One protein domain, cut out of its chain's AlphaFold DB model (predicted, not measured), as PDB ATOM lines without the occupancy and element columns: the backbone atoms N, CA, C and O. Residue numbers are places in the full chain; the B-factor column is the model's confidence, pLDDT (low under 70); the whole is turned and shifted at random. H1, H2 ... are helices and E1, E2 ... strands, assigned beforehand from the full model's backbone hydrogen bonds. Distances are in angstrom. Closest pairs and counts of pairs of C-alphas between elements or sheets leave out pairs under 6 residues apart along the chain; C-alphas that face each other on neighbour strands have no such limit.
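This is residues 56 to 247 of the 254 residues of the protein "Alternate signal-mediated exported protein" of Xylanibacterium ulmi (UniProt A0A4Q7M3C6). You are looking at an elongated sandwich: a smaller sheet, E11, E10, E6 and E13, covers part of one large, strongly twisted sheet in which the long strands E5, E12 and E8 run side by side. E2, E4 and E3 continue the large sheet beyond E5, and the loops with Gly 143 and Gly 184 reach farthest apart. The printed part has 192 residues, with thirteen named strands and one named helix, H1, between E10 and E11; the class is mostly strand, though under half of the residues are in named elements. The large sheet is branched and antiparallel; the small one, in the order E11, E10, E6, E13, is mixed. The whole is compact, with a radius of gyration of the C-alphas of 18.7 A, and spans 64 by 35 by 25 A.

Find C-alpha 56 at (61.387, 134.558, 145.357), where E1, residues 56 to 58, begins. Then come E2, 65 to 68, E3, 78 to 81, and E4, 87 to 96, which bends by 125 degrees at residue 90. E5, 109 to 121, starts at (80.039, 105.863, 145.666) and runs 37.6 A; E6 is 126 to 131 and E7 137 to 139. E8, 147 to 158, runs 34.6 A, and E9, 161 to 167, 18.3 A. After E10, 172 to 177, H1, 196 to 199, and E11, 201 to 203, comes E12, 208 to 219, 35.7 A long. E13, 240 to 243, ends at (58.886, 131.362, 139.097).

Beside E5, E1 and E2 lie on one side, with N 57 to O 119 at 2.9 A and N 67 to O 111 at 2.9 A; E12 lies on the other, N 112 to O 215 at 2.8 A. E8 is E12's other neighbour, N 157 to O 212 at 2.8 A. E7, E8 and E9 form a meander, each the antiparallel neighbour of the one before: N 149 to O 137 is 2.7 A, N 156 to O 164 2.8 A. E4 pairs with E2, N 68 to O 94 at 2.8 A, and with E3 as a hairpin, N 88 to O 80 at 2.8 A. In the small sheet, look at N 202 to O 175, 2.9 A, for the parallel E11 and E10; N 129 to O 174, 2.8 A, for E10 and E6; and N 128 to O 242, 2.8 A, for E6 and E13. Where the sheets face each other, they are 8.6 A centre to centre. E10, H1 and E11 form a strand-helix-strand unit, two parallel neighbour strands with a helix between. H1 only grazes the small sheet with residues 197 to 199; its closest C-alphas to E10 are Ser 198 and Tyr 175, 6.5 A. H1 is too short for an O i to N i+4 pair, and its one O i to N i+3 pair is not within range.

The C-alphas of Gly 143 and Gly 184, 66.1 A apart, are the farthest pair. The printed part has no cut; the links E4 to E5, E10 to H1 and E12 to E13 are long. The mean pLDDT of the printed part is 78.9; 48 residues are under 70, among them 139 to 148 and 181 to 199.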
ATOM      1  N   LEU A  56      60.823 135.883 145.603       82.19
ATOM      2  CA  LEU A  56      61.387 134.558 145.357       82.19
ATOM      3  C   LEU A  56      62.900 134.642 145.538       82.19
ATOM      4  O   LEU A  56      63.557 135.391 144.813       82.19
ATOM      5  N   GLU A  57      63.440 133.890 146.490       83.94
ATOM      6  CA  GLU A  57      64.847 133.988 146.878       83.94
ATOM      7  C   GLU A  57      65.468 132.601 147.086       83.94
ATOM      8  O   GLU A  57      64.829 131.677 147.592       83.94
ATOM      9  N   ILE A  58      66.732 132.469 146.682       82.56
ATOM     10  CA  ILE A  58      67.610 131.342 147.000       82.56
ATOM     11  C   ILE A  58      68.851 131.921 147.677       82.56
ATOM     12  O   ILE A  58      69.534 132.777 147.108       82.56
ATOM     13  N   ASP A  59      69.109 131.496 148.908       82.19
ATOM     14  CA  ASP A  59      70.235 132.000 149.691       82.19
ATOM     15  C   ASP A  59      71.539 131.261 149.365       82.19
ATOM     16  O   ASP A  59      71.584 130.300 148.591       82.19
ATOM     17  N   ALA A  60      72.634 131.712 149.983       74.75
ATOM     18  CA  ALA A  60      73.922 131.041 149.891       74.75
ATOM     19  C   ALA A  60      73.806 129.572 150.334       74.75
ATOM     20  O   ALA A  60      73.599 129.267 151.510       74.75
ATOM     21  N   VAL A  61      73.995 128.666 149.375       76.56
ATOM     22  CA  VAL A  61      74.035 127.223 149.616       76.56
ATOM     23  C   VAL A  61      75.200 126.901 150.552       76.56
ATOM     24  O   VAL A  61      76.327 127.365 150.352       76.56
ATOM     25  N   SER A  62      74.932 126.111 151.593       75.00
ATOM     26  CA  SER A  62      75.957 125.719 152.565       75.00
ATOM     27  C   SER A  62      77.099 124.951 151.894       75.00
ATOM     28  O   SER A  62      76.863 124.200 150.946       75.00
ATOM     29  N   VAL A  63      78.312 125.036 152.451       79.69
ATOM     30  CA  VAL A  63      79.408 124.128 152.067       79.69
ATOM     31  C   VAL A  63      78.923 122.681 152.224       79.69
ATOM     32  O   VAL A  63      78.410 122.348 153.297       79.69
ATOM     33  N   PRO A  64      79.045 121.834 151.186       84.88
ATOM     34  CA  PRO A  64      78.502 120.493 151.253       84.88
ATOM     35  C   PRO A  64      79.276 119.617 152.233       84.88
ATOM     36  O   PRO A  64      80.485 119.787 152.426       84.88
ATOM     37  N   THR A  65      78.585 118.646 152.820       87.56
ATOM     38  CA  THR A  65      79.231 117.530 153.518       87.56
ATOM     39  C   THR A  65      79.409 116.363 152.555       87.56
ATOM     40  O   THR A  65      78.582 116.146 151.670       87.56
ATOM     41  N   TYR A  66      80.509 115.626 152.716       89.88
ATOM     42  CA  TYR A  66      80.877 114.519 151.839       89.88
ATOM     43  C   TYR A  66      80.786 113.197 152.581       89.88
ATOM     44  O   TYR A  66      81.195 113.102 153.741       89.88
ATOM     45  N   TRP A  67      80.272 112.181 151.904       90.94
ATOM     46  CA  TRP A  67      80.048 110.859 152.466       90.94
ATOM     47  C   TRP A  67      80.454 109.790 151.468       90.94
ATOM     48  O   TRP A  67      80.137 109.886 150.290       90.94
ATOM     49  N   ASP A  68      81.131 108.763 151.953       90.50
ATOM     50  CA  ASP A  68      81.332 107.514 151.236       90.50
ATOM     51  C   ASP A  68      80.118 106.623 151.522       90.50
ATOM     52  O   ASP A  68      79.898 106.208 152.664       90.50
ATOM     53  N   VAL A  69      79.288 106.416 150.502       90.56
ATOM     54  CA  VAL A  69      78.015 105.681 150.583       90.56
ATOM     55  C   VAL A  69      78.108 104.302 149.926       90.56
ATOM     56  O   VAL A  69      77.088 103.668 149.661       90.56
ATOM     57  N   SER A  70      79.331 103.819 149.696       89.25
ATOM     58  CA  SER A  70      79.602 102.526 149.068       89.25
ATOM     59  C   SER A  70      79.034 101.369 149.899       89.25
ATOM     60  O   SER A  70      79.143 101.323 151.131       89.25
ATOM     61  N   THR A  71      78.388 100.418 149.222       86.12
ATOM     62  CA  THR A  71      77.622  99.337 149.876       86.12
ATOM     63  C   THR A  71      78.490  98.265 150.541       86.12
ATOM     64  O   THR A  71      78.013  97.507 151.388       86.12
ATOM     65  N   ASP A  72      79.766  98.198 150.180       85.25
ATOM     66  CA  ASP A  72      80.749  97.234 150.668       85.25
ATOM     67  C   ASP A  72      81.377  97.639 152.017       85.25
ATOM     68  O   ASP A  72      82.035  96.830 152.691       85.25
ATOM     69  N   ARG A  73      81.113  98.867 152.480       80.44
ATOM     70  CA  ARG A  73      81.636  99.400 153.738       80.44
ATOM     71  C   ARG A  73      80.901  98.878 154.964       80.44
ATOM     72  O   ARG A  73      79.756  99.217 155.252       80.44
ATOM     73  N   LYS A  74      81.617  98.108 155.788       82.50
ATOM     74  CA  LYS A  74      81.100  97.568 157.063       82.50
ATOM     75  C   LYS A  74      80.942  98.617 158.167       82.50
ATOM     76  O   LYS A  74      80.213  98.374 159.124       82.50
ATOM     77  N   ASP A  75      81.639  99.745 158.056       80.00
ATOM     78  CA  ASP A  75      81.553 100.891 158.966       80.00
ATOM     79  C   ASP A  75      80.472 101.907 158.552       80.00
ATOM     80  O   ASP A  75      80.253 102.888 159.264       80.00
ATOM     81  N   SER A  76      79.740 101.641 157.460       75.62
ATOM     82  CA  SER A  76      78.566 102.398 157.004       75.62
ATOM     83  C   SER A  76      77.336 102.113 157.886       75.62
ATOM     84  O   SER A  76      76.305 101.585 157.467       75.62
ATOM     85  N   THR A  77      77.469 102.375 159.186       68.25
ATOM     86  CA  THR A  77      76.414 102.119 160.180       68.25
ATOM     87  C   THR A  77      75.615 103.365 160.539       68.25
ATOM     88  O   THR A  77      74.500 103.237 161.046       68.25
ATOM     89  N   ALA A  78      76.172 104.553 160.292       69.81
ATOM     90  CA  ALA A  78      75.501 105.820 160.540       69.81
ATOM     91  C   ALA A  78      74.597 106.186 159.356       69.81
ATOM     92  O   ALA A  78      74.974 106.005 158.197       69.81
ATOM     93  N   GLY A  79      73.400 106.692 159.660       80.19
ATOM     94  CA  GLY A  79      72.563 107.333 158.653       80.19
ATOM     95  C   GLY A  79      73.261 108.589 158.148       80.19
ATOM     96  O   GLY A  79      73.833 109.338 158.942       80.19
ATOM     97  N   VAL A  80      73.249 108.791 156.836       81.38
ATOM     98  CA  VAL A  80      73.775 110.010 156.231       81.38
ATOM     99  C   VAL A  80      72.902 111.170 156.683       81.38
ATOM    100  O   VAL A  80      71.686 111.130 156.494       81.38
ATOM    101  N   THR A  81      73.501 112.193 157.291       80.94
ATOM    102  CA  THR A  81      72.746 113.339 157.805       80.94
ATOM    103  C   THR A  81      72.965 114.600 156.987       80.94
ATOM    104  O   THR A  81      74.078 114.878 156.533       80.94
ATOM    105  N   ASN A  82      71.921 115.420 156.882       71.69
ATOM    106  CA  ASN A  82      72.054 116.798 156.417       71.69
ATOM    107  C   ASN A  82      72.817 117.666 157.446       71.69
ATOM    108  O   ASN A  82      73.217 117.192 158.515       71.69
ATOM    109  N   SER A  83      73.030 118.953 157.147       63.16
ATOM    110  CA  SER A  83      73.781 119.847 158.055       63.16
ATOM    111  C   SER A  83      73.092 120.093 159.399       63.16
ATOM    112  O   SER A  83      73.744 120.510 160.354       63.16
ATOM    113  N   THR A  84      71.792 119.803 159.491       62.12
ATOM    114  CA  THR A  84      71.005 119.906 160.726       62.12
ATOM    115  C   THR A  84      71.023 118.620 161.558       62.12
ATOM    116  O   THR A  84      70.430 118.573 162.633       62.12
ATOM    117  N   GLY A  85      71.742 117.584 161.105       66.56
ATOM    118  CA  GLY A  85      71.876 116.308 161.810       66.56
ATOM    119  C   GLY A  85      70.707 115.348 161.589       66.56
ATOM    120  O   GLY A  85      70.606 114.345 162.296       66.56
ATOM    121  N   VAL A  86      69.832 115.630 160.620       70.12
ATOM    122  CA  VAL A  86      68.683 114.780 160.305       70.12
ATOM    123  C   VAL A  86      69.071 113.725 159.275       70.12
ATOM    124  O   VAL A  86      69.723 114.040 158.282       70.12
ATOM    125  N   SER A  87      68.705 112.467 159.538       77.81
ATOM    126  CA  SER A  87      69.054 111.312 158.705       77.81
ATOM    127  C   SER A  87      68.213 111.274 157.430       77.81
ATOM    128  O   SER A  87      66.989 111.194 157.502       77.81
ATOM    129  N   LEU A  88      68.869 111.234 156.273       76.31
ATOM    130  CA  LEU A  88      68.252 111.190 154.945       76.31
ATOM    131  C   LEU A  88      67.786 109.768 154.592       76.31
ATOM    132  O   LEU A  88      68.332 109.091 153.719       76.31
ATOM    133  N   GLY A  89      66.772 109.287 155.311       69.88
ATOM    134  CA  GLY A  89      66.136 107.995 155.052       69.88
ATOM    135  C   GLY A  89      67.071 106.790 155.228       69.88
ATOM    136  O   GLY A  89      67.713 106.629 156.265       69.88
ATOM    137  N   SER A  90      67.091 105.900 154.225       68.38
ATOM    138  CA  SER A  90      67.854 104.640 154.208       68.38
ATOM    139  C   SER A  90      69.321 104.794 153.800       68.38
ATOM    140  O   SER A  90      70.049 103.797 153.826       68.38
ATOM    141  N   LEU A  91      69.756 106.002 153.425       77.62
ATOM    142  CA  LEU A  91      71.126 106.242 152.991       77.62
ATOM    143  C   LEU A  91      72.071 106.092 154.190       77.62
ATOM    144  O   LEU A  91      71.927 106.765 155.214       77.62
ATOM    145  N   LYS A  92      73.038 105.184 154.073       84.75
ATOM    146  CA  LYS A  92      74.072 104.944 155.082       84.75
ATOM    147  C   LYS A  92      75.428 105.236 154.477       84.75
ATOM    148  O   LYS A  92      75.661 104.908 153.316       84.75
ATOM    149  N   GLY A  93      76.305 105.848 155.261       87.56
ATOM    150  CA  GLY A  93      77.635 106.187 154.783       87.56
ATOM    151  C   GLY A  93      78.634 106.436 155.896       87.56
ATOM    152  O   GLY A  93      78.292 106.538 157.077       87.56
ATOM    153  N   HIS A  94      79.889 106.573 155.487       88.12
ATOM    154  CA  HIS A  94      80.976 107.074 156.310       88.12
ATOM    155  C   HIS A  94      81.272 108.526 155.927       88.12
ATOM    156  O   HIS A  94      81.534 108.824 154.763       88.12
ATOM    157  N   GLN A  95      81.256 109.444 156.894       89.81
ATOM    158  CA  GLN A  95      81.537 110.851 156.615       89.81
ATOM    159  C   GLN A  95      83.006 111.050 156.212       89.81
ATOM    160  O   GLN A  95      83.929 110.665 156.930       89.81
ATOM    161  N   ILE A  96      83.228 111.720 155.084       88.81
ATOM    162  CA  ILE A  96      84.549 112.116 154.602       88.81
ATOM    163  C   ILE A  96      84.892 113.476 155.217       88.81
ATOM    164  O   ILE A  96      84.429 114.522 154.768       88.81
ATOM    165  N   ASN A  97      85.713 113.460 156.269       87.69
ATOM    166  CA  ASN A  97      86.087 114.674 157.010       87.69
ATOM    167  C   ASN A  97      87.133 115.542 156.292       87.69
ATOM    168  O   ASN A  97      87.225 116.737 156.556       87.69
ATOM    169  N   ASP A  98      87.933 114.943 155.409       85.31
ATOM    170  CA  ASP A  98      88.966 115.631 154.639       85.31
ATOM    171  C   ASP A  98      89.026 115.073 153.212       85.31
ATOM    172  O   ASP A  98      89.551 113.988 152.949       85.31
ATOM    173  N   THR A  99      88.493 115.844 152.267       84.81
ATOM    174  CA  THR A  99      88.466 115.482 150.846       84.81
ATOM    175  C   THR A  99      89.842 115.556 150.183       84.81
ATOM    176  O   THR A  99      90.030 114.987 149.112       84.81
ATOM    177  N   SER A 100      90.833 116.210 150.803       82.19
ATOM    178  CA  SER A 100      92.189 116.299 150.250       82.19
ATOM    179  C   SER A 100      92.989 115.003 150.433       82.19
ATOM    180  O   SER A 100      93.897 114.699 149.646       82.19
ATOM    181  N   THR A 101      92.631 114.193 151.432       83.50
ATOM    182  CA  THR A 101      93.308 112.934 151.772       83.50
ATOM    183  C   THR A 101      92.507 111.690 151.398       83.50
ATOM    184  O   THR A 101      93.114 110.649 151.147       83.50
ATOM    185  N   TRP A 102      91.184 111.794 151.273       84.50
ATOM    186  CA  TRP A 102      90.335 110.688 150.830       84.50
ATOM    187  C   TRP A 102      90.581 110.316 149.355       84.50
ATOM    188  O   TRP A 102      90.944 111.166 148.535       84.50
ATOM    189  N   ARG A 103      90.453 109.030 149.013       82.94
ATOM    190  CA  ARG A 103      90.712 108.483 147.671       82.94
ATOM    191  C   ARG A 103      89.626 107.471 147.325       82.94
ATOM    192  O   ARG A 103      89.439 106.542 148.103       82.94
ATOM    193  N   ALA A 104      88.993 107.650 146.169       83.44
ATOM    194  CA  ALA A 104      88.054 106.682 145.616       83.44
ATOM    195  C   ALA A 104      88.789 105.522 144.935       83.44
ATOM    196  O   ALA A 104      89.854 105.727 144.338       83.44
ATOM    197  N   VAL A 105      88.181 104.342 144.954       83.94
ATOM    198  CA  VAL A 105      88.525 103.169 144.142       83.94
ATOM    199  C   VAL A 105      87.362 102.797 143.206       83.94
ATOM    200  O   VAL A 105      86.269 103.351 143.339       83.94
ATOM    201  N   PRO A 106      87.588 101.957 142.177       86.06
ATOM    202  CA  PRO A 106      86.504 101.480 141.320       86.06
ATOM    203  C   PRO A 106      85.398 100.840 142.163       86.06
ATOM    204  O   PRO A 106      85.709 100.072 143.072       86.06
ATOM    205  N   GLY A 107      84.145 101.199 141.883       85.06
ATOM    206  CA  GLY A 107      82.978 100.769 142.656       85.06
ATOM    207  C   GLY A 107      82.559 101.698 143.787       85.06
ATOM    208  O   GLY A 107      81.434 101.581 144.281       85.06
ATOM    209  N   ASP A 108      83.408 102.654 144.173       88.06
ATOM    210  CA  ASP A 108      83.057 103.593 145.233       88.06
ATOM    211  C   ASP A 108      81.925 104.529 144.806       88.06
ATOM    212  O   ASP A 108      81.849 105.013 143.669       88.06
ATOM    213  N   GLN A 109      81.083 104.860 145.780       91.06
ATOM    214  CA  GLN A 109      80.039 105.863 145.666       91.06
ATOM    215  C   GLN A 109      80.274 106.978 146.681       91.06
ATOM    216  O   GLN A 109      80.397 106.743 147.884       91.06
ATOM    217  N   VAL A 110      80.294 108.218 146.200       89.94
ATOM    218  CA  VAL A 110      80.487 109.410 147.029       89.94
ATOM    219  C   VAL A 110      79.264 110.298 146.924       89.94
ATOM    220  O   VAL A 110      78.858 110.653 145.825       89.94
ATOM    221  N   ALA A 111      78.704 110.705 148.054       90.50
ATOM    222  CA  ALA A 111      77.601 111.649 148.124       90.50
ATOM    223  C   ALA A 111      78.086 113.018 148.625       90.50
ATOM    224  O   ALA A 111      78.774 113.109 149.643       90.50
ATOM    225  N   ALA A 112      77.688 114.082 147.930       89.38
ATOM    226  CA  ALA A 112      77.797 115.465 148.375       89.38
ATOM    227  C   ALA A 112      76.408 115.995 148.751       89.38
ATOM    228  O   ALA A 112      75.465 115.884 147.967       89.38
ATOM    229  N   ILE A 113      76.283 116.574 149.945       89.56
ATOM    230  CA  ILE A 113      74.996 117.009 150.502       89.56
ATOM    231  C   ILE A 113      74.966 118.524 150.625       89.56
ATOM    232  O   ILE A 113      75.730 119.105 151.396       89.56
ATOM    233  N   PHE A 114      74.041 119.152 149.915       88.62
ATOM    234  CA  PHE A 114      73.812 120.588 149.894       88.62
ATOM    235  C   PHE A 114      72.533 120.925 150.655       88.62
ATOM    236  O   PHE A 114      71.526 120.235 150.528       88.62
ATOM    237  N   ASN A 115      72.562 122.016 151.417       89.81
ATOM    238  CA  ASN A 115      71.361 122.588 152.016       89.81
ATOM    239  C   ASN A 115      71.087 123.894 151.292       89.81
ATOM    240  O   ASN A 115      71.938 124.787 151.283       89.81
ATOM    241  N   VAL A 116      69.927 123.952 150.650       89.88
ATOM    242  CA  VAL A 116      69.514 125.025 149.758       89.88
ATOM    243  C   VAL A 116      68.355 125.755 150.433       89.88
ATOM    244  O   VAL A 116      67.228 125.252 150.398       89.88
ATOM    245  N   PRO A 117      68.605 126.895 151.101       90.94
ATOM    246  CA  PRO A 117      67.534 127.686 151.677       90.94
ATOM    247  C   PRO A 117      66.785 128.399 150.549       90.94
ATOM    248  O   PRO A 117      67.394 129.066 149.708       90.94
ATOM    249  N   VAL A 118      65.469 128.229 150.530       89.88
ATOM    250  CA  VAL A 118      64.552 128.840 149.569       89.88
ATOM    251  C   VAL A 118      63.505 129.643 150.326       89.88
ATOM    252  O   VAL A 118      63.004 129.187 151.354       89.88
ATOM    253  N   THR A 119      63.165 130.822 149.812       89.38
ATOM    254  CA  THR A 119      62.090 131.660 150.357       89.38
ATOM    255  C   THR A 119      61.102 132.008 149.255       89.38
ATOM    256  O   THR A 119      61.479 132.556 148.215       89.38
ATOM    257  N   LEU A 120      59.835 131.664 149.479       87.81
ATOM    258  CA  LEU A 120      58.708 131.937 148.596       87.81
ATOM    259  C   LEU A 120      57.683 132.763 149.382       87.81
ATOM    260  O   LEU A 120      56.964 132.235 150.230       87.81
ATOM    261  N   THR A 121      57.594 134.055 149.079       85.88
ATOM    262  CA  THR A 121      56.610 134.956 149.690       85.88
ATOM    263  C   THR A 121      55.570 135.346 148.651       85.88
ATOM    264  O   THR A 121      55.906 135.933 147.623       85.88
ATOM    265  N   GLY A 122      54.298 135.070 148.926       77.12
ATOM    266  CA  GLY A 122      53.166 135.464 148.088       77.12
ATOM    267  C   GLY A 122      52.119 134.363 147.976       77.12
ATOM    268  O   GLY A 122      52.433 133.188 148.093       77.12
ATOM    269  N   ASP A 123      50.877 134.762 147.723       72.00
ATOM    270  CA  ASP A 123      49.736 133.857 147.883       72.00
ATOM    271  C   ASP A 123      49.573 132.869 146.726       72.00
ATOM    272  O   ASP A 123      48.934 131.849 146.907       72.00
ATOM    273  N   ASN A 124      50.108 133.173 145.541       69.81
ATOM    274  CA  ASN A 124      49.905 132.418 144.298       69.81
ATOM    275  C   ASN A 124      51.232 132.315 143.536       69.81
ATOM    276  O   ASN A 124      51.480 133.015 142.543       69.81
ATOM    277  N   LEU A 125      52.164 131.571 144.121       78.50
ATOM    278  CA  LEU A 125      53.531 131.475 143.637       78.50
ATOM    279  C   LEU A 125      53.949 130.016 143.602       78.50
ATOM    280  O   LEU A 125      54.147 129.385 144.636       78.50
ATOM    281  N   VAL A 126      54.187 129.536 142.384       83.69
ATOM    282  CA  VAL A 126      54.865 128.274 142.122       83.69
ATOM    283  C   VAL A 126      56.258 128.571 141.573       83.69
ATOM    284  O   VAL A 126      56.440 129.436 140.708       83.69
ATOM    285  N   ALA A 127      57.260 127.874 142.091       85.88
ATOM    286  CA  ALA A 127      58.646 127.971 141.669       85.88
ATOM    287  C   ALA A 127      59.197 126.596 141.285       85.88
ATOM    288  O   ALA A 127      58.880 125.588 141.903       85.88
ATOM    289  N   LEU A 128      60.058 126.570 140.277       87.94
ATOM    290  CA  LEU A 128      60.857 125.418 139.894       87.94
ATOM    291  C   LEU A 128      62.274 125.608 140.436       87.94
ATOM    292  O   LEU A 128      62.985 126.516 139.995       87.94
ATOM    293  N   LEU A 129      62.681 124.742 141.361       90.06
ATOM    294  CA  LEU A 129      64.082 124.521 141.691       90.06
ATOM    295  C   LEU A 129      64.655 123.514 140.689       90.06
ATOM    296  O   LEU A 129      64.162 122.391 140.581       90.06
ATOM    297  N   SER A 130      65.697 123.908 139.961       90.00
ATOM    298  CA  SER A 130      66.357 123.062 138.972       90.00
ATOM    299  C   SER A 130      67.865 123.009 139.177       90.00
ATOM    300  O   SER A 130      68.501 124.019 139.502       90.00
ATOM    301  N   ILE A 131      68.418 121.814 138.972       90.00
ATOM    302  CA  ILE A 131      69.851 121.535 138.964       90.00
ATOM    303  C   ILE A 131      70.151 120.813 137.651       90.00
ATOM    304  O   ILE A 131      69.566 119.753 137.412       90.00
ATOM    305  N   PRO A 132      71.022 121.370 136.796       88.06
ATOM    306  CA  PRO A 132      71.305 120.773 135.503       88.06
ATOM    307  C   PRO A 132      72.032 119.435 135.657       88.06
ATOM    308  O   PRO A 132      72.913 119.289 136.510       88.06
ATOM    309  N   ALA A 133      71.705 118.482 134.786       88.19
ATOM    310  CA  ALA A 133      72.418 117.221 134.691       88.19
ATOM    311  C   ALA A 133      73.890 117.461 134.348       88.19
ATOM    312  O   ALA A 133      74.245 118.228 133.442       88.19
ATOM    313  N   ARG A 134      74.771 116.761 135.057       84.62
ATOM    314  CA  ARG A 134      76.192 116.711 134.737       84.62
ATOM    315  C   ARG A 134      76.447 115.499 133.859       84.62
ATOM    316  O   ARG A 134      76.246 114.363 134.281       84.62
ATOM    317  N   ALA A 135      76.975 115.759 132.664       83.88
ATOM    318  CA  ALA A 135      77.384 114.699 131.754       83.88
ATOM    319  C   ALA A 135      78.374 113.734 132.442       83.88
ATOM    320  O   ALA A 135      79.265 114.202 133.172       83.88
ATOM    321  N   PRO A 136      78.278 112.418 132.178       83.69
ATOM    322  CA  PRO A 136      79.209 111.442 132.726       83.69
ATOM    323  C   PRO A 136      80.658 111.819 132.416       83.69
ATOM    324  O   PRO A 136      81.000 112.186 131.284       83.69
ATOM    325  N   GLN A 137      81.544 111.700 133.403       80.62
ATOM    326  CA  GLN A 137      82.962 111.911 133.137       80.62
ATOM    327  C   GLN A 137      83.537 110.657 132.514       80.62
ATOM    328  O   GLN A 137      83.454 109.577 133.089       80.62
ATOM    329  N   SER A 138      84.148 110.804 131.346       76.75
ATOM    330  CA  SER A 138      84.829 109.699 130.690       76.75
ATOM    331  C   SER A 138      86.336 109.785 130.872       76.75
ATOM    332  O   SER A 138      86.910 110.874 130.824       76.75
ATOM    333  N   ALA A 139      86.991 108.635 130.988       65.75
ATOM    334  CA  ALA A 139      88.443 108.539 130.911       65.75
ATOM    335  C   ALA A 139      88.860 107.582 129.795       65.75
ATOM    336  O   ALA A 139      88.162 106.631 129.439       65.75
ATOM    337  N   GLN A 140      90.035 107.854 129.242       58.41
ATOM    338  CA  GLN A 140      90.703 106.971 128.300       58.41
ATOM    339  C   GLN A 140      91.485 105.920 129.086       58.41
ATOM    340  O   GLN A 140      92.452 106.246 129.774       58.41
ATOM    341  N   VAL A 141      91.088 104.656 128.963       62.66
ATOM    342  CA  VAL A 141      91.785 103.533 129.597       62.66
ATOM    343  C   VAL A 141      92.624 102.823 128.536       62.66
ATOM    344  O   VAL A 141      92.092 102.158 127.654       62.66
ATOM    345  N   GLY A 142      93.948 102.985 128.584       61.41
ATOM    346  CA  GLY A 142      94.886 102.147 127.819       61.41
ATOM    347  C   GLY A 142      94.645 102.054 126.301       61.41
ATOM    348  O   GLY A 142      94.804 100.976 125.734       61.41
ATOM    349  N   GLY A 143      94.248 103.143 125.632       59.41
ATOM    350  CA  GLY A 143      93.998 103.157 124.179       59.41
ATOM    351  C   GLY A 143      92.670 102.525 123.733       59.41
ATOM    352  O   GLY A 143      92.436 102.408 122.531       59.41
ATOM    353  N   SER A 144      91.807 102.131 124.676       59.03
ATOM    354  CA  SER A 144      90.411 101.750 124.423       59.03
ATOM    355  C   SER A 144      89.503 102.984 124.295       59.03
ATOM    356  O   SER A 144      89.890 104.074 124.728       59.03
ATOM    357  N   PRO A 145      88.299 102.852 123.696       58.66
ATOM    358  CA  PRO A 145      87.315 103.934 123.674       58.66
ATOM    359  C   PRO A 145      87.042 104.483 125.080       58.66
ATOM    360  O   PRO A 145      87.182 103.772 126.072       58.66
ATOM    361  N   SER A 146      86.664 105.761 125.145       63.00
ATOM    362  CA  SER A 146      86.305 106.441 126.392       63.00
ATOM    363  C   SER A 146      85.224 105.647 127.124       63.00
ATOM    364  O   SER A 146      84.155 105.426 126.559       63.00
ATOM    365  N   VAL A 147      85.501 105.235 128.358       61.94
ATOM    366  CA  VAL A 147      84.507 104.613 129.244       61.94
ATOM    367  C   VAL A 147      84.029 105.683 130.215       61.94
ATOM    368  O   VAL A 147      84.852 106.468 130.696       61.94
ATOM    369  N   SER A 148      82.723 105.742 130.485       65.38
ATOM    370  CA  SER A 148      82.180 106.570 131.566       65.38
ATOM    371  C   SER A 148      82.739 106.066 132.889       65.38
ATOM    372  O   SER A 148      82.443 104.962 133.328       65.38
ATOM    373  N   VAL A 149      83.595 106.877 133.490       79.25
ATOM    374  CA  VAL A 149      84.299 106.584 134.736       79.25
ATOM    375  C   VAL A 149      83.504 107.056 135.932       79.25
ATOM    376  O   VAL A 149      83.558 106.409 136.970       79.25
ATOM    377  N   ILE A 150      82.758 108.151 135.778       84.81
ATOM    378  CA  ILE A 150      81.927 108.706 136.840       84.81
ATOM    379  C   ILE A 150      80.542 109.015 136.284       84.81
ATOM    380  O   ILE A 150      80.422 109.765 135.309       84.81
ATOM    381  N   THR A 151      79.515 108.466 136.926       90.25
ATOM    382  CA  THR A 151      78.108 108.838 136.728       90.25
ATOM    383  C   THR A 151      77.579 109.562 137.958       90.25
ATOM    384  O   THR A 151      78.095 109.391 139.059       90.25
ATOM    385  N   TYR A 152      76.554 110.381 137.755       89.88
ATOM    386  CA  TYR A 152      75.891 111.195 138.765       89.88
ATOM    387  C   TYR A 152      74.414 110.831 138.897       89.88
ATOM    388  O   TYR A 152      73.725 110.651 137.892       89.88
ATOM    389  N   GLU A 153      73.948 110.797 140.139       92.75
ATOM    390  CA  GLU A 153      72.544 110.733 140.534       92.75
ATOM    391  C   GLU A 153      72.229 111.909 141.459       92.75
ATOM    392  O   GLU A 153      73.076 112.349 142.241       92.75
ATOM    393  N   TYR A 154      70.999 112.405 141.383       91.94
ATOM    394  CA  TYR A 154      70.527 113.550 142.148       91.94
ATOM    395  C   TYR A 154      69.269 113.167 142.915       91.94
ATOM    396  O   TYR A 154      68.370 112.527 142.371       91.94
ATOM    397  N   ALA A 155      69.168 113.616 144.160       91.81
ATOM    398  CA  ALA A 155      67.984 113.450 144.991       91.81
ATOM    399  C   ALA A 155      67.716 114.733 145.781       91.81
ATOM    400  O   ALA A 155      68.629 115.289 146.389       91.81
ATOM    401  N   ALA A 156      66.470 115.198 145.793       91.62
ATOM    402  CA  ALA A 156      66.033 116.310 146.626       91.62
ATOM    403  C   ALA A 156      65.067 115.818 147.699       91.62
ATOM    404  O   ALA A 156      64.136 115.057 147.422       91.62
ATOM    405  N   TYR A 157      65.292 116.301 148.915       91.12
ATOM    406  CA  TYR A 157      64.501 116.006 150.091       91.12
ATOM    407  C   TYR A 157      63.886 117.289 150.643       91.12
ATOM    408  O   TYR A 157      64.586 118.283 150.863       91.12
ATOM    409  N   LEU A 158      62.583 117.228 150.893       89.50
ATOM    410  CA  LEU A 158      61.798 118.247 151.580       89.50
ATOM    411  C   LEU A 158      61.214 117.591 152.830       89.50
ATOM    412  O   LEU A 158      60.579 116.545 152.718       89.50
ATOM    413  N   ASP A 159      61.467 118.166 154.007       87.19
ATOM    414  CA  ASP A 159      61.037 117.589 155.293       87.19
ATOM    415  C   ASP A 159      61.393 116.098 155.428       87.19
ATOM    416  O   ASP A 159      60.587 115.267 155.841       87.19
ATOM    417  N   ASP A 160      62.617 115.759 155.011       82.25
ATOM    418  CA  ASP A 160      63.201 114.409 155.013       82.25
ATOM    419  C   ASP A 160      62.541 113.390 154.068       82.25
ATOM    420  O   ASP A 160      63.000 112.247 153.964       82.25
ATOM    421  N   ALA A 161      61.509 113.788 153.326       85.56
ATOM    422  CA  ALA A 161      60.897 112.972 152.290       85.56
ATOM    423  C   ALA A 161      61.606 113.188 150.949       85.56
ATOM    424  O   ALA A 161      61.857 114.322 150.549       85.56
ATOM    425  N   LEU A 162      61.909 112.101 150.233       87.75
ATOM    426  CA  LEU A 162      62.387 112.179 148.852       87.75
ATOM    427  C   LEU A 162      61.256 112.711 147.965       87.75
ATOM    428  O   LEU A 162      60.209 112.071 147.864       87.75
ATOM    429  N   VAL A 163      61.480 113.856 147.322       89.25
ATOM    430  CA  VAL A 163      60.453 114.568 146.539       89.25
ATOM    431  C   VAL A 163      60.803 114.738 145.067       89.25
ATOM    432  O   VAL A 163      59.906 114.910 144.249       89.25
ATOM    433  N   ALA A 164      62.088 114.668 144.711       90.88
ATOM    434  CA  ALA A 164      62.532 114.696 143.323       90.88
ATOM    435  C   ALA A 164      63.854 113.949 143.143       90.88
ATOM    436  O   ALA A 164      64.659 113.838 144.070       90.88
ATOM    437  N   THR A 165      64.084 113.478 141.922       92.12
ATOM    438  CA  THR A 165      65.305 112.780 141.504       92.12
ATOM    439  C   THR A 165      65.737 113.244 140.117       92.12
ATOM    440  O   THR A 165      64.910 113.731 139.348       92.12
ATOM    441  N   GLY A 166      67.010 113.052 139.793       91.00
ATOM    442  CA  GLY A 166      67.589 113.245 138.462       91.00
ATOM    443  C   GLY A 166      68.837 112.378 138.303       91.00
ATOM    444  O   GLY A 166      69.244 111.693 139.246       91.00
ATOM    445  N   ASP A 167      69.468 112.418 137.138       92.00
ATOM    446  CA  ASP A 167      70.665 111.628 136.844       92.00
ATOM    447  C   ASP A 167      71.604 112.340 135.855       92.00
ATOM    448  O   ASP A 167      71.494 113.536 135.594       92.00
ATOM    449  N   SER A 168      72.586 111.616 135.320       88.50
ATOM    450  CA  SER A 168      73.578 112.188 134.396       88.50
ATOM    451  C   SER A 168      72.993 112.623 133.049       88.50
ATOM    452  O   SER A 168      73.664 113.331 132.299       88.50
ATOM    453  N   GLU A 169      71.769 112.197 132.740       88.88
ATOM    454  CA  GLU A 169      71.069 112.467 131.484       88.88
ATOM    455  C   GLU A 169      69.836 113.364 131.693       88.88
ATOM    456  O   GLU A 169      69.248 113.847 130.723       88.88
ATOM    457  N   SER A 170      69.431 113.601 132.946       90.19
ATOM    458  CA  SER A 170      68.215 114.331 133.299       90.19
ATOM    459  C   SER A 170      68.410 115.286 134.479       90.19
ATOM    460  O   SER A 170      68.878 114.905 135.552       90.19
ATOM    461  N   ASP A 171      68.037 116.551 134.269       89.19
ATOM    462  CA  ASP A 171      68.070 117.587 135.305       89.19
ATOM    463  C   ASP A 171      67.231 117.167 136.517       89.19
ATOM    464  O   ASP A 171      66.126 116.636 136.367       89.19
ATOM    465  N   LEU A 172      67.686 117.510 137.723       91.81
ATOM    466  CA  LEU A 172      66.796 117.495 138.877       91.81
ATOM    467  C   LEU A 172      65.839 118.682 138.762       91.81
ATOM    468  O   LEU A 172      66.268 119.828 138.601       91.81
ATOM    469  N   LYS A 173      64.542 118.405 138.884       90.69
ATOM    470  CA  LYS A 173      63.466 119.400 138.878       90.69
ATOM    471  C   LYS A 173      62.548 119.177 140.073       90.69
ATOM    472  O   LYS A 173      62.038 118.078 140.256       90.69
ATOM    473  N   LEU A 174      62.327 120.224 140.862       90.19
ATOM    474  CA  LEU A 174      61.425 120.222 142.011       90.19
ATOM    475  C   LEU A 174      60.498 121.437 141.941       90.19
ATOM    476  O   LEU A 174      60.963 122.577 141.961       90.19
ATOM    477  N   TYR A 175      59.192 121.187 141.881       89.19
ATOM    478  CA  TYR A 175      58.168 122.226 141.899       89.19
ATOM    479  C   TYR A 175      57.729 122.506 143.338       89.19
ATOM    480  O   TYR A 175      57.314 121.598 144.055       89.19
ATOM    481  N   LEU A 176      57.825 123.767 143.751       88.62
ATOM    482  CA  LEU A 176      57.492 124.262 145.083       88.62
ATOM    483  C   LEU A 176      56.357 125.278 144.976       88.62
ATOM    484  O   LEU A 176      56.434 126.178 144.142       88.62
ATOM    485  N   ALA A 177      55.341 125.171 145.825       87.12
ATOM    486  CA  ALA A 177      54.327 126.208 145.989       87.12
ATOM    487  C   ALA A 177      54.554 126.968 147.298       87.12
ATOM    488  O   ALA A 177      54.902 126.375 148.321       87.12
ATOM    489  N   ALA A 178      54.358 128.286 147.263       86.19
ATOM    490  CA  ALA A 178      54.294 129.106 148.465       86.19
ATOM    491  C   ALA A 178      53.129 128.658 149.361       86.19
ATOM    492  O   ALA A 178      52.203 127.985 148.909       86.19
ATOM    493  N   THR A 179      53.161 129.053 150.633       83.25
ATOM    494  CA  THR A 179      52.080 128.715 151.567       83.25
ATOM    495  C   THR A 179      50.746 129.273 151.057       83.25
ATOM    496  O   THR A 179      50.688 130.460 150.731       83.25
ATOM    497  N   GLY A 180      49.652 128.505 151.092       70.12
ATOM    498  CA  GLY A 180      48.313 128.986 150.703       70.12
ATOM    499  C   GLY A 180      47.691 130.063 151.617       70.12
ATOM    500  O   GLY A 180      46.498 130.368 151.511       70.12
ATOM    501  N   ASN A 181      48.461 130.639 152.546       64.25
ATOM    502  CA  ASN A 181      48.015 131.655 153.498       64.25
ATOM    503  C   ASN A 181      47.690 132.972 152.775       64.25
ATOM    504  O   ASN A 181      48.560 133.806 152.584       64.25
ATOM    505  N   GLY A 182      46.423 133.177 152.413       56.50
ATOM    506  CA  GLY A 182      45.957 134.385 151.715       56.50
ATOM    507  C   GLY A 182      44.992 134.083 150.571       56.50
ATOM    508  O   GLY A 182      44.145 134.915 150.235       56.50
ATOM    509  N   GLN A 183      45.009 132.849 150.057       56.62
ATOM    510  CA  GLN A 183      44.013 132.379 149.102       56.62
ATOM    511  C   GLN A 183      42.698 132.012 149.802       56.62
ATOM    512  O   GLN A 183      42.668 131.380 150.864       56.62
ATOM    513  N   GLY A 184      41.572 132.399 149.198       47.78
ATOM    514  CA  GLY A 184      40.250 132.008 149.680       47.78
ATOM    515  C   GLY A 184      40.141 130.484 149.763       47.78
ATOM    516  O   GLY A 184      40.196 129.811 148.743       47.78
ATOM    517  N   ALA A 185      39.960 129.966 150.983       54.44
ATOM    518  CA  ALA A 185      39.853 128.544 151.339       54.44
ATOM    519  C   ALA A 185      41.155 127.713 151.400       54.44
ATOM    520  O   ALA A 185      41.050 126.514 151.643       54.44
ATOM    521  N   GLY A 186      42.348 128.315 151.272       52.47
ATOM    522  CA  GLY A 186      43.619 127.583 151.421       52.47
ATOM    523  C   GLY A 186      43.798 126.458 150.394       52.47
ATOM    524  O   GLY A 186      44.306 125.393 150.727       52.47
ATOM    525  N   LEU A 187      43.286 126.663 149.178       51.69
ATOM    526  CA  LEU A 187      43.470 125.730 148.071       51.69
ATOM    527  C   LEU A 187      44.893 125.892 147.520       51.69
ATOM    528  O   LEU A 187      45.347 127.020 147.338       51.69
ATOM    529  N   SER A 188      45.582 124.778 147.272       56.41
ATOM    530  CA  SER A 188      46.928 124.774 146.694       56.41
ATOM    531  C   SER A 188      46.892 125.157 145.213       56.41
ATOM    532  O   SER A 188      45.978 124.744 144.494       56.41
ATOM    533  N   ASP A 189      47.922 125.853 144.732       60.44
ATOM    534  CA  ASP A 189      48.095 126.115 143.301       60.44
ATOM    535  C   ASP A 189      48.306 124.791 142.538       60.44
ATOM    536  O   ASP A 189      49.326 124.117 142.678       60.44
ATOM    537  N   GLU A 190      47.318 124.392 141.736       55.81
ATOM    538  CA  GLU A 190      47.354 123.160 140.943       55.81
ATOM    539  C   GLU A 190      48.060 123.403 139.603       55.81
ATOM    540  O   GLU A 190      47.563 124.166 138.772       55.81
ATOM    541  N   ILE A 191      49.195 122.737 139.354       53.31
ATOM    542  CA  ILE A 191      49.851 122.757 138.041       53.31
ATOM    543  C   ILE A 191      48.995 122.005 137.003       53.31
ATOM    544  O   ILE A 191      48.748 120.810 137.137       53.31
ATOM    545  N   ILE A 192      48.620 122.675 135.899       51.62
ATOM    546  CA  ILE A 192      48.162 121.979 134.682       51.62
ATOM    547  C   ILE A 192      49.372 121.312 134.017       51.62
ATOM    548  O   ILE A 192      50.257 121.983 133.481       51.62
ATOM    549  N   ALA A 193      49.378 119.981 134.049       49.03
ATOM    550  CA  ALA A 193      50.430 119.114 133.539       49.03
ATOM    551  C   ALA A 193      50.708 119.318 132.036       49.03
ATOM    552  O   ALA A 193      49.977 118.837 131.170       49.03
ATOM    553  N   SER A 194      51.814 119.993 131.727       52.84
ATOM    554  CA  SER A 194      52.508 119.863 130.433       52.84
ATOM    555  C   SER A 194      53.916 119.268 130.578       52.84
ATOM    556  O   SER A 194      54.483 118.802 129.591       52.84
ATOM    557  N   ASP A 195      54.443 119.204 131.806       54.91
ATOM    558  CA  ASP A 195      55.687 118.521 132.171       54.91
ATOM    559  C   ASP A 195      55.348 117.322 133.085       54.91
ATOM    560  O   ASP A 195      54.763 117.532 134.144       54.91
ATOM    561  N   PRO A 196      55.685 116.065 132.743       53.56
ATOM    562  CA  PRO A 196      55.430 114.918 133.623       53.56
ATOM    563  C   PRO A 196      56.177 115.004 134.969       53.56
ATOM    564  O   PRO A 196      55.770 114.374 135.935       53.56
ATOM    565  N   SER A 197      57.233 115.824 135.084       53.62
ATOM    566  CA  SER A 197      57.885 116.110 136.376       53.62
ATOM    567  C   SER A 197      57.098 117.086 137.263       53.62
ATOM    568  O   SER A 197      57.400 117.232 138.444       53.62
ATOM    569  N   SER A 198      56.058 117.725 136.718       54.03
ATOM    570  CA  SER A 198      55.148 118.604 137.463       54.03
ATOM    571  C   SER A 198      54.008 117.867 138.179       54.03
ATOM    572  O   SER A 198      53.180 118.502 138.826       54.03
ATOM    573  N   GLU A 199      53.991 116.529 138.125       56.81
ATOM    574  CA  GLU A 199      52.988 115.677 138.786       56.81
ATOM    575  C   GLU A 199      53.018 115.752 140.327       56.81
ATOM    576  O   GLU A 199      52.096 115.268 140.981       56.81
ATOM    577  N   SER A 200      54.028 116.394 140.928       70.81
ATOM    578  CA  SER A 200      54.044 116.692 142.363       70.81
ATOM    579  C   SER A 200      54.551 118.110 142.626       70.81
ATOM    580  O   SER A 200      55.751 118.377 142.641       70.81
ATOM    581  N   VAL A 201      53.614 119.041 142.803       82.94
ATOM    582  CA  VAL A 201      53.893 120.348 143.405       82.94
ATOM    583  C   VAL A 201      53.941 120.158 144.908       82.94
ATOM    584  O   VAL A 201      52.999 119.621 145.489       82.94
ATOM    585  N   HIS A 202      55.021 120.602 145.535       86.75
ATOM    586  CA  HIS A 202      55.192 120.484 146.976       86.75
ATOM    587  C   HIS A 202      54.909 121.830 147.629       86.75
ATOM    588  O   HIS A 202      55.659 122.789 147.448       86.75
ATOM    589  N   GLU A 203      53.802 121.916 148.361       86.56
ATOM    590  CA  GLU A 203      53.462 123.112 149.128       86.56
ATOM    591  C   GLU A 203      54.405 123.256 150.327       86.56
ATOM    592  O   GLU A 203      54.589 122.321 151.111       86.56
ATOM    593  N   LEU A 204      55.007 124.436 150.469       87.69
ATOM    594  CA  LEU A 204      55.818 124.757 151.632       87.69
ATOM    595  C   LEU A 204      54.924 125.000 152.850       87.69
ATOM    596  O   LEU A 204      53.880 125.644 152.773       87.69
ATOM    597  N   THR A 205      55.371 124.531 154.013       88.00
ATOM    598  CA  THR A 205      54.659 124.740 155.285       88.00
ATOM    599  C   THR A 205      54.997 126.083 155.946       88.00
ATOM    600  O   THR A 205      54.316 126.504 156.884       88.00
ATOM    601  N   ALA A 206      56.026 126.773 155.447       88.00
ATOM    602  CA  ALA A 206      56.475 128.095 155.866       88.00
ATOM    603  C   ALA A 206      57.021 128.885 154.662       88.00
ATOM    604  O   ALA A 206      57.374 128.300 153.642       88.00
ATOM    605  N   GLU A 207      57.119 130.214 154.783       85.94
ATOM    606  CA  GLU A 207      57.654 131.078 153.712       85.94
ATOM    607  C   GLU A 207      59.105 130.741 153.346       85.94
ATOM    608  O   GLU A 207      59.485 130.837 152.182       85.94
ATOM    609  N   SER A 208      59.905 130.325 154.330       89.50
ATOM    610  CA  SER A 208      61.292 129.904 154.140       89.50
ATOM    611  C   SER A 208      61.457 128.443 154.517       89.50
ATOM    612  O   SER A 208      61.055 128.026 155.606       89.50
ATOM    613  N   HIS A 209      62.123 127.690 153.647       90.56
ATOM    614  CA  HIS A 209      62.394 126.271 153.842       90.56
ATOM    615  C   HIS A 209      63.813 125.911 153.425       90.56
ATOM    616  O   HIS A 209      64.432 126.598 152.618       90.56
ATOM    617  N   THR A 210      64.348 124.818 153.964       91.88
ATOM    618  CA  THR A 210      65.636 124.275 153.513       91.88
ATOM    619  C   THR A 210      65.402 122.985 152.750       91.88
ATOM    620  O   THR A 210      64.927 122.005 153.319       91.88
ATOM    621  N   ILE A 211      65.772 122.977 151.472       91.31
ATOM    622  CA  ILE A 211      65.777 121.768 150.649       91.31
ATOM    623  C   ILE A 211      67.131 121.089 150.814       91.31
ATOM    624  O   ILE A 211      68.175 121.725 150.649       91.31
ATOM    625  N   THR A 212      67.130 119.796 151.134       92.81
ATOM    626  CA  THR A 212      68.371 119.014 151.128       92.81
ATOM    627  C   THR A 212      68.546 118.373 149.763       92.81
ATOM    628  O   THR A 212      67.692 117.613 149.324       92.81
ATOM    629  N   VAL A 213      69.661 118.648 149.098       91.25
ATOM    630  CA  VAL A 213      70.005 118.036 147.814       91.25
ATOM    631  C   VAL A 213      71.208 117.130 148.008       91.25
ATOM    632  O   VAL A 213      72.238 117.558 148.522       91.25
ATOM    633  N   VAL A 214      71.089 115.887 147.562       91.75
ATOM    634  CA  VAL A 214      72.170 114.905 147.536       91.75
ATOM    635  C   VAL A 214      72.577 114.681 146.090       91.75
ATOM    636  O   VAL A 214      71.733 114.385 145.246       91.75
ATOM    637  N   ILE A 215      73.870 114.822 145.813       91.38
ATOM    638  CA  ILE A 215      74.475 114.460 144.532       91.38
ATOM    639  C   ILE A 215      75.403 113.283 144.792       91.38
ATOM    640  O   ILE A 215      76.390 113.429 145.513       91.38
ATOM    641  N   THR A 216      75.098 112.134 144.204       92.31
ATOM    642  CA  THR A 216      75.904 110.919 144.333       92.31
ATOM    643  C   THR A 216      76.705 110.713 143.062       92.31
ATOM    644  O   THR A 216      76.132 110.611 141.984       92.31
ATOM    645  N   ALA A 217      78.025 110.634 143.178       90.44
ATOM    646  CA  ALA A 217      78.900 110.196 142.105       90.44
ATOM    647  C   ALA A 217      79.264 108.724 142.310       90.44
ATOM    648  O   ALA A 217      79.714 108.352 143.393       90.44
ATOM    649  N   SER A 218      79.109 107.908 141.273       90.50
ATOM    650  CA  SER A 218      79.518 106.501 141.275       90.50
ATOM    651  C   SER A 218      80.716 106.308 140.363       90.50
ATOM    652  O   SER A 218      80.690 106.749 139.212       90.50
ATOM    653  N   VAL A 219      81.757 105.650 140.864       88.19
ATOM    654  CA  VAL A 219      82.930 105.287 140.073       88.19
ATOM    655  C   VAL A 219      82.721 103.910 139.454       88.19
ATOM    656  O   VAL A 219      82.427 102.951 140.159       88.19
ATOM    657  N   SER A 220      82.898 103.794 138.138       85.81
ATOM    658  CA  SER A 220      82.708 102.525 137.425       85.81
ATOM    659  C   SER A 220      83.620 101.410 137.959       85.81
ATOM    660  O   SER A 220      84.835 101.592 138.060       85.81
ATOM    661  N   ASP A 221      83.032 100.240 138.226       85.38
ATOM    662  CA  ASP A 221      83.731  98.994 138.582       85.38
ATOM    663  C   ASP A 221      84.625  98.455 137.454       85.38
ATOM    664  O   ASP A 221      85.571  97.707 137.695       85.38
ATOM    665  N   ASP A 222      84.344  98.841 136.207       80.69
ATOM    666  CA  ASP A 222      85.045  98.331 135.022       80.69
ATOM    667  C   ASP A 222      86.432  98.968 134.834       80.69
ATOM    668  O   ASP A 222      87.153  98.675 133.872       80.69
ATOM    669  N   LEU A 223      86.822  99.867 135.739       72.50
ATOM    670  CA  LEU A 223      88.089 100.564 135.662       72.50
ATOM    671  C   LEU A 223      89.223  99.734 136.257       72.50
ATOM    672  O   LEU A 223      89.162  99.339 137.419       72.50
ATOM    673  N   PRO A 224      90.332  99.537 135.522       70.94
ATOM    674  CA  PRO A 224      91.527  98.990 136.135       70.94
ATOM    675  C   PRO A 224      92.056  99.982 137.177       70.94
ATOM    676  O   PRO A 224      92.239 101.166 136.885       70.94
ATOM    677  N   GLU A 225      92.366  99.485 138.376       66.69
ATOM    678  CA  GLU A 225      92.852 100.284 139.515       66.69
ATOM    679  C   GLU A 225      94.027 101.205 139.141       66.69
ATOM    680  O   GLU A 225      94.120 102.345 139.591       66.69
ATOM    681  N   SER A 226      94.903 100.747 138.241       61.56
ATOM    682  CA  SER A 226      96.061 101.501 137.746       61.56
ATOM    683  C   SER A 226      95.721 102.728 136.887       61.56
ATOM    684  O   SER A 226      96.625 103.474 136.514       61.56
ATOM    685  N   SER A 227      94.456 102.921 136.510       60.19
ATOM    686  CA  SER A 227      94.006 103.990 135.605       60.19
ATOM    687  C   SER A 227      93.214 105.098 136.298       60.19
ATOM    688  O   SER A 227      92.832 106.076 135.653       60.19
ATOM    689  N   MET A 228      93.021 105.002 137.613       63.84
ATOM    690  CA  MET A 228      92.324 106.015 138.398       63.84
ATOM    691  C   MET A 228      93.217 107.224 138.688       63.84
ATOM    692  O   MET A 228      94.035 107.239 139.603       63.84
ATOM    693  N   THR A 229      93.047 108.264 137.873       61.94
ATOM    694  CA  THR A 229      93.582 109.620 138.113       61.94
ATOM    695  C   THR A 229      92.490 110.692 138.073       61.94
ATOM    696  O   THR A 229      92.784 111.882 138.188       61.94
ATOM    697  N   ALA A 230      91.227 110.282 137.913       60.56
ATOM    698  CA  ALA A 230      90.093 111.189 137.856       60.56
ATOM    699  C   ALA A 230      89.784 111.736 139.257       60.56
ATOM    700  O   ALA A 230      89.596 110.981 140.208       60.56
ATOM    701  N   ALA A 231      89.733 113.061 139.383       70.06
ATOM    702  CA  ALA A 231      89.094 113.692 140.528       70.06
ATOM    703  C   ALA A 231      87.577 113.588 140.345       70.06
ATOM    704  O   ALA A 231      87.106 113.754 139.224       70.06
ATOM    705  N   ILE A 232      86.823 113.361 141.421       74.88
ATOM    706  CA  ILE A 232      85.358 113.432 141.398       74.88
ATOM    707  C   ILE A 232      84.956 114.886 141.686       74.88
ATOM    708  O   ILE A 232      85.095 115.335 142.827       74.88
ATOM    709  N   PRO A 233      84.510 115.678 140.692       77.62
ATOM    710  CA  PRO A 233      84.124 117.054 140.948       77.62
ATOM    711  C   PRO A 233      82.708 117.123 141.519       77.62
ATOM    712  O   PRO A 233      81.753 116.693 140.880       77.62
ATOM    713  N   PHE A 234      82.584 117.764 142.678       71.25
ATOM    714  CA  PHE A 234      81.311 118.172 143.287       71.25
ATOM    715  C   PHE A 234      81.170 119.706 143.367       71.25
ATOM    716  O   PHE A 234      80.469 120.244 144.218       71.25
ATOM    717  N   GLY A 235      81.891 120.439 142.512       66.69
ATOM    718  CA  GLY A 235      81.953 121.903 142.527       66.69
ATOM    719  C   GLY A 235      81.343 122.555 141.286       66.69
ATOM    720  O   GLY A 235      81.377 121.990 140.190       66.69
ATOM    721  N   GLY A 236      80.850 123.786 141.463       69.12
ATOM    722  CA  GLY A 236      80.278 124.604 140.387       69.12
ATOM    723  C   GLY A 236      78.814 124.304 140.064       69.12
ATOM    724  O   GLY A 236      78.329 124.755 139.030       69.12
ATOM    725  N   GLU A 237      78.122 123.555 140.925       76.81
ATOM    726  CA  GLU A 237      76.692 123.296 140.765       76.81
ATOM    727  C   GLU A 237      75.906 124.610 140.803       76.81
ATOM    728  O   GLU A 237      76.124 125.462 141.667       76.81
ATOM    729  N   THR A 238      75.012 124.781 139.832       84.31
ATOM    730  CA  THR A 238      74.157 125.964 139.725       84.31
ATOM    731  C   THR A 238      72.742 125.571 140.106       84.31
ATOM    732  O   THR A 238      72.072 124.855 139.367       84.31
ATOM    733  N   PHE A 239      72.288 126.058 141.255       87.88
ATOM    734  CA  PHE A 239      70.905 125.916 141.692       87.88
ATOM    735  C   PHE A 239      70.108 127.088 141.131       87.88
ATOM    736  O   PHE A 239      70.434 128.245 141.396       87.88
ATOM    737  N   THR A 240      69.080 126.795 140.339       88.25
ATOM    738  CA  THR A 240      68.230 127.824 139.735       88.25
ATOM    739  C   THR A 240      66.834 127.731 140.322       88.25
ATOM    740  O   THR A 240      66.210 126.681 140.234       88.25
ATOM    741  N   LEU A 241      66.333 128.833 140.881       89.38
ATOM    742  CA  LEU A 241      64.960 128.948 141.362       89.38
ATOM    743  C   LEU A 241      64.205 129.922 140.452       89.38
ATOM    744  O   LEU A 241      64.528 131.107 140.402       89.38
ATOM    745  N   THR A 242      63.236 129.417 139.689       87.69
ATOM    746  CA  THR A 242      62.490 130.208 138.694       87.69
ATOM    747  C   THR A 242      61.006 130.176 139.004       87.69
ATOM    748  O   THR A 242      60.446 129.101 139.181       87.69
ATOM    749  N   GLN A 243      60.344 131.333 139.017       85.12
ATOM    750  CA  GLN A 243      58.886 131.362 139.097       85.12
ATOM    751  C   GLN A 243      58.290 130.730 137.833       85.12
ATOM    752  O   GLN A 243      58.592 131.167 136.722       85.12
ATOM    753  N   VAL A 244      57.403 129.755 138.003       79.31
ATOM    754  CA  VAL A 244      56.650 129.137 136.910       79.31
ATOM    755  C   VAL A 244      55.182 129.526 137.057       79.31
ATOM    756  O   VAL A 244      54.554 129.267 138.077       79.31
ATOM    757  N   ARG A 245      54.647 130.245 136.062       63.19
ATOM    758  CA  ARG A 245      53.241 130.693 136.040       63.19
ATOM    759  C   ARG A 245      52.384 129.955 135.012       63.19
ATOM    760  O   ARG A 245      51.167 130.007 135.109       63.19
ATOM    761  N   ASP A 246      52.999 129.242 134.072       54.34
ATOM    762  CA  ASP A 246      52.307 128.602 132.938       54.34
ATOM    763  C   ASP A 246      51.704 127.229 133.274       54.34
ATOM    764  O   ASP A 246      51.254 126.482 132.409       54.34
ATOM    765  N   THR A 247      51.677 126.894 134.556       50.25
ATOM    766  CA  THR A 247      51.248 125.610 135.081       50.25
ATOM    767  C   THR A 247      50.263 125.891 136.212       50.25
ATOM    768  O   THR A 247      50.666 126.061 137.357       50.25
TER     769      THR A 247